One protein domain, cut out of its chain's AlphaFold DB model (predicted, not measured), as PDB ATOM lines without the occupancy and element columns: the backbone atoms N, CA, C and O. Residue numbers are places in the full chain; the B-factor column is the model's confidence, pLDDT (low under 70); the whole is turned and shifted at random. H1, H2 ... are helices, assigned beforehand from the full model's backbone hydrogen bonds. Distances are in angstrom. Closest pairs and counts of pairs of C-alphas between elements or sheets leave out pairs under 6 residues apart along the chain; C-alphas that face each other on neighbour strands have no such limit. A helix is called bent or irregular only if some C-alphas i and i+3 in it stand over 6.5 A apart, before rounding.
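What this domain is: This is residues 1 to 43 of the 297 residues of an uncharacterized protein of Candidatus Poseidoniaceae archaeon (UniProt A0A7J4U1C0). Look first for one long helix, H2, that runs straight out as an arm, with a small head at its first end. The head is made of the short helix H1, set crosswise near the first turns of H2, and of the loop of residues 8 to 16 that leads from one helix to the other. The printed part has 43 residues with two named helices, H1 then H2, and no named strand, and its class is all helix. It is only just loose, close to extended, with a radius of gyration of the C-alphas of 13.6 A, and it spans 41 by 17 by 15 A, the arm making the length.

How they stand to each other: Begin with H2, residues 17 to 42, and look near its Arg 20 for H1, residues 2 to 7. The two helices are close but not clearly touching: their closest C-alphas, those of Leu 4 and Arg 20, are 7.2 A apart. Their lines stand at a steep tilt of 69 degrees, only just short of about perpendicular, and they run opposite ways. Follow H2 onward and you find that residues 25 to 43, of which 25 to 42 belong to H2, stand free. In both H1 and H2 every O i to N i+4 pair is within hydrogen-bond range.

Where its parts are: Find C-alpha 17 at (498.033, 400.938, 358.840); from there H2 runs 37.3 A to C-alpha 42 at (461.799, 408.119, 364.356). Then go back to C-alpha 2 at (487.190, 390.107, 358.199), where H1 begins; it ends at Leu 7. Neither helix is bent.

The domain as a whole: The two C-alphas farthest apart, those of Ser 15 and Gly 43, are 41.6 A from each other. The link from H1 to H2 has 9 residues and is short, and the printed part has no cut. In the B-factor column the mean pLDDT of the printed part is 82.3, and residues 1, 41 and 43 are under 70.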
ATOM      1  N   GLU A   1     487.671 392.957 361.447       68.75
ATOM      2  CA  GLU A   1     488.875 392.530 360.696       68.75
ATOM      3  C   GLU A   1     488.552 391.781 359.410       68.75
ATOM      4  O   GLU A   1     489.094 392.158 358.384       68.75
ATOM      5  N   ALA A   2     487.608 390.828 359.411       80.31
ATOM      6  CA  ALA A   2     487.190 390.107 358.199       80.31
ATOM      7  C   ALA A   2     486.845 391.016 356.994       80.31
ATOM      8  O   ALA A   2     487.303 390.760 355.889       80.31
ATOM      9  N   PHE A   3     486.130 392.128 357.214       80.12
ATOM     10  CA  PHE A   3     485.821 393.116 356.166       80.12
ATOM     11  C   PHE A   3     487.068 393.800 355.564       80.12
ATOM     12  O   PHE A   3     487.155 393.975 354.356       80.12
ATOM     13  N   LEU A   4     488.062 394.150 356.390       80.62
ATOM     14  CA  LEU A   4     489.310 394.779 355.923       80.62
ATOM     15  C   LEU A   4     490.188 393.789 355.142       80.62
ATOM     16  O   LEU A   4     490.876 394.189 354.206       80.62
ATOM     17  N   ASN A   5     490.133 392.504 355.502       80.19
ATOM     18  CA  ASN A   5     490.831 391.435 354.787       80.19
ATOM     19  C   ASN A   5     490.137 391.079 353.462       80.19
ATOM     20  O   ASN A   5     490.803 390.690 352.515       80.19
ATOM     21  N   ALA A   6     488.817 391.243 353.356       82.19
ATOM     22  CA  ALA A   6     488.109 391.073 352.086       82.19
ATOM     23  C   ALA A   6     488.467 392.183 351.078       82.19
ATOM     24  O   ALA A   6     488.652 391.912 349.896       82.19
ATOM     25  N   LEU A   7     488.657 393.420 351.553       80.31
ATOM     26  CA  LEU A   7     489.015 394.563 350.705       80.31
ATOM     27  C   LEU A   7     490.403 394.450 350.054       80.31
ATOM     28  O   LEU A   7     490.622 395.073 349.017       80.31
ATOM     29  N   SER A   8     491.323 393.640 350.595       77.56
ATOM     30  CA  SER A   8     492.589 393.372 349.898       77.56
ATOM     31  C   SER A   8     492.389 392.571 348.611       77.56
ATOM     32  O   SER A   8     493.166 392.735 347.676       77.56
ATOM     33  N   GLY A   9     491.349 391.728 348.545       79.19
ATOM     34  CA  GLY A   9     490.979 390.991 347.331       79.19
ATOM     35  C   GLY A   9     490.434 391.891 346.218       79.19
ATOM     36  O   GLY A   9     490.588 391.572 345.046       79.19
ATOM     37  N   GLU A  10     489.884 393.050 346.585       81.50
ATOM     38  CA  GLU A  10     489.330 394.067 345.678       81.50
ATOM     39  C   GLU A  10     490.367 395.144 345.283       81.50
ATOM     40  O   GLU A  10     490.024 396.175 344.708       81.50
ATOM     41  N   GLY A  11     491.650 394.937 345.608       79.88
ATOM     42  CA  GLY A  11     492.747 395.819 345.192       79.88
ATOM     43  C   GLY A  11     493.065 396.989 346.133       79.88
ATOM     44  O   GLY A  11     493.872 397.848 345.774       79.88
ATOM     45  N   PHE A  12     492.492 397.041 347.342       81.12
ATOM     46  CA  PHE A  12     492.885 398.032 348.352       81.12
ATOM     47  C   PHE A  12     494.143 397.585 349.114       81.12
ATOM     48  O   PHE A  12     494.210 396.465 349.618       81.12
ATOM     49  N   ASP A  13     495.129 398.477 349.277       81.50
ATOM     50  CA  ASP A  13     496.363 398.195 350.031       81.50
ATOM     51  C   ASP A  13     496.133 398.265 351.557       81.50
ATOM     52  O   ASP A  13     496.601 399.166 352.259       81.50
ATOM     53  N   THR A  14     495.373 397.303 352.086       80.19
ATOM     54  CA  THR A  14     495.036 397.185 353.519       80.19
ATOM     55  C   THR A  14     496.193 396.649 354.376       80.19
ATOM     56  O   THR A  14     496.043 396.468 355.590       80.19
ATOM     57  N   SER A  15     497.372 396.442 353.771       80.88
ATOM     58  CA  SER A  15     498.615 396.118 354.477       80.88
ATOM     59  C   SER A  15     499.153 397.318 355.269       80.88
ATOM     60  O   SER A  15     499.756 397.146 356.331       80.88
ATOM     61  N   ARG A  16     498.882 398.540 354.789       86.81
ATOM     62  CA  ARG A  16     499.327 399.792 355.410       86.81
ATOM     63  C   ARG A  16     498.355 400.241 356.501       86.81
ATOM     64  O   ARG A  16     497.161 400.394 356.249       86.81
ATOM     65  N   GLU A  17     498.873 400.549 357.692       84.88
ATOM     66  CA  GLU A  17     498.033 400.938 358.840       84.88
ATOM     67  C   GLU A  17     497.196 402.194 358.567       84.88
ATOM     68  O   GLU A  17     496.008 402.208 358.858       84.88
ATOM     69  N   HIS A  18     497.758 403.206 357.898       86.62
ATOM     70  CA  HIS A  18     497.016 404.434 357.593       86.62
ATOM     71  C   HIS A  18     495.812 404.206 356.663       86.62
ATOM     72  O   HIS A  18     494.817 404.918 356.772       86.62
ATOM     73  N   VAL A  19     495.871 403.215 355.760       85.12
ATOM     74  CA  VAL A  19     494.737 402.851 354.894       85.12
ATOM     75  C   VAL A  19     493.657 402.165 355.727       85.12
ATOM     76  O   VAL A  19     492.479 402.502 355.605       85.12
ATOM     77  N   ARG A  20     494.050 401.259 356.632       85.56
ATOM     78  CA  ARG A  20     493.124 400.625 357.581       85.56
ATOM     79  C   ARG A  20     492.442 401.658 358.471       85.56
ATOM     80  O   ARG A  20     491.223 401.607 358.622       85.56
ATOM     81  N   ASP A  21     493.195 402.613 358.998       87.44
ATOM     82  CA  ASP A  21     492.668 403.684 359.842       87.44
ATOM     83  C   ASP A  21     491.747 404.632 359.076       87.44
ATOM     84  O   ASP A  21     490.676 404.973 359.580       87.44
ATOM     85  N   ALA A  22     492.080 404.988 357.833       87.31
ATOM     86  CA  ALA A  22     491.200 405.782 356.979       87.31
ATOM     87  C   ALA A  22     489.868 405.063 356.699       87.31
ATOM     88  O   ALA A  22     488.800 405.677 356.795       87.31
ATOM     89  N   ILE A  23     489.906 403.755 356.413       86.12
ATOM     90  CA  ILE A  23     488.699 402.942 356.204       86.12
ATOM     91  C   ILE A  23     487.888 402.842 357.501       86.12
ATOM     92  O   ILE A  23     486.679 403.066 357.474       86.12
ATOM     93  N   ARG A  24     488.526 402.569 358.648       87.94
ATOM     94  CA  ARG A  24     487.859 402.526 359.964       87.94
ATOM     95  C   ARG A  24     487.191 403.857 360.292       87.94
ATOM     96  O   ARG A  24     486.021 403.875 360.662       87.94
ATOM     97  N   HIS A  25     487.902 404.968 360.111       91.50
ATOM     98  CA  HIS A  25     487.367 406.306 360.340       91.50
ATOM     99  C   HIS A  25     486.169 406.587 359.427       91.50
ATOM    100  O   HIS A  25     485.146 407.106 359.875       91.50
ATOM    101  N   ARG A  26     486.247 406.192 358.150       89.00
ATOM    102  CA  ARG A  26     485.126 406.332 357.219       89.00
ATOM    103  C   ARG A  26     483.926 405.482 357.632       89.00
ATOM    104  O   ARG A  26     482.812 405.992 357.597       89.00
ATOM    105  N   LEU A  27     484.137 404.230 358.036       88.81
ATOM    106  CA  LEU A  27     483.074 403.344 358.519       88.81
ATOM    107  C   LEU A  27     482.395 403.911 359.767       88.81
ATOM    108  O   LEU A  27     481.171 403.951 359.819       88.81
ATOM    109  N   LEU A  28     483.174 404.410 360.729       91.69
ATOM    110  CA  LEU A  28     482.644 405.068 361.926       91.69
ATOM    111  C   LEU A  28     481.820 406.309 361.571       91.69
ATOM    112  O   LEU A  28     480.727 406.483 362.100       91.69
ATOM    113  N   ALA A  29     482.302 407.142 360.646       88.56
ATOM    114  CA  ALA A  29     481.567 408.318 360.188       88.56
ATOM    115  C   ALA A  29     480.251 407.944 359.478       88.56
ATOM    116  O   ALA A  29     479.231 408.604 359.672       88.56
ATOM    117  N   VAL A  30     480.259 406.877 358.671       88.00
ATOM    118  CA  VAL A  30     479.052 406.351 358.013       88.00
ATOM    119  C   VAL A  30     478.070 405.789 359.043       88.00
ATOM    120  O   VAL A  30     476.882 406.082 358.952       88.00
ATOM    121  N   ASP A  31     478.544 405.044 360.041       86.94
ATOM    122  CA  ASP A  31     477.696 404.483 361.098       86.94
ATOM    123  C   ASP A  31     477.077 405.580 361.976       86.94
ATOM    124  O   ASP A  31     475.877 405.566 362.244       86.94
ATOM    125  N   GLN A  32     477.859 406.595 362.356       87.06
ATOM    126  CA  GLN A  32     477.344 407.768 363.068       87.06
ATOM    127  C   GLN A  32     476.272 408.498 362.257       87.06
ATOM    128  O   GLN A  32     475.212 408.827 362.792       87.06
ATOM    129  N   ARG A  33     476.512 408.705 360.956       83.44
ATOM    130  CA  ARG A  33     475.525 409.318 360.066       83.44
ATOM    131  C   ARG A  33     474.253 408.476 359.990       83.44
ATOM    132  O   ARG A  33     473.172 409.013 360.208       83.44
ATOM    133  N   ARG A  34     474.380 407.165 359.782       84.00
ATOM    134  CA  ARG A  34     473.246 406.235 359.753       84.00
ATOM    135  C   ARG A  34     472.420 406.310 361.038       84.00
ATOM    136  O   ARG A  34     471.203 406.428 360.964       84.00
ATOM    137  N   ARG A  35     473.056 406.282 362.213       83.50
ATOM    138  CA  ARG A  35     472.351 406.404 363.505       83.50
ATOM    139  C   ARG A  35     471.598 407.727 363.614       83.50
ATOM    140  O   ARG A  35     470.431 407.723 363.989       83.50
ATOM    141  N   SER A  36     472.231 408.832 363.217       81.50
ATOM    142  CA  SER A  36     471.581 410.148 363.225       81.50
ATOM    143  C   SER A  36     470.378 410.223 362.276       81.50
ATOM    144  O   SER A  36     469.372 410.848 362.605       81.50
ATOM    145  N   GLU A  37     470.446 409.551 361.122       81.62
ATOM    146  CA  GLU A  37     469.338 409.451 360.168       81.62
ATOM    147  C   GLU A  37     468.199 408.589 360.736       81.62
ATOM    148  O   GLU A  37     467.041 409.005 360.703       81.62
ATOM    149  N   GLU A  38     468.512 407.436 361.339       79.56
ATOM    150  CA  GLU A  38     467.518 406.576 361.997       79.56
ATOM    151  C   GLU A  38     466.805 407.292 363.161       79.56
ATOM    152  O   GLU A  38     465.587 407.165 363.321       79.56
ATOM    153  N   GLU A  39     467.533 408.072 363.962       79.38
ATOM    154  CA  GLU A  39     466.972 408.894 365.041       79.38
ATOM    155  C   GLU A  39     466.087 410.024 364.498       79.38
ATOM    156  O   GLU A  39     464.958 410.208 364.963       79.38
ATOM    157  N   ALA A  40     466.549 410.740 363.469       75.19
ATOM    158  CA  ALA A  40     465.794 411.815 362.826       75.19
ATOM    159  C   ALA A  40     464.535 411.316 362.094       75.19
ATOM    160  O   ALA A  40     463.588 412.082 361.891       75.19
ATOM    161  N   GLN A  41     464.509 410.043 361.696       69.75
ATOM    162  CA  GLN A  41     463.352 409.420 361.058       69.75
ATOM    163  C   GLN A  41     462.295 408.963 362.070       69.75
ATOM    164  O   GLN A  41     461.103 409.044 361.779       69.75
ATOM    165  N   ARG A  42     462.710 408.515 363.265       70.81
ATOM    166  CA  ARG A  42     461.799 408.119 364.356       70.81
ATOM    167  C   ARG A  42     461.287 409.318 365.166       70.81
ATOM    168  O   ARG A  42     460.216 409.233 365.765       70.81
ATOM    169  N   GLY A  43     462.040 410.417 365.198       66.56
ATOM    170  CA  GLY A  43     461.734 411.620 365.974       66.56
ATOM    171  C   GLY A  43     461.155 412.785 365.163       66.56
ATOM    172  O   GLY A  43     461.221 412.838 363.936       66.56
TER     173      GLY A  43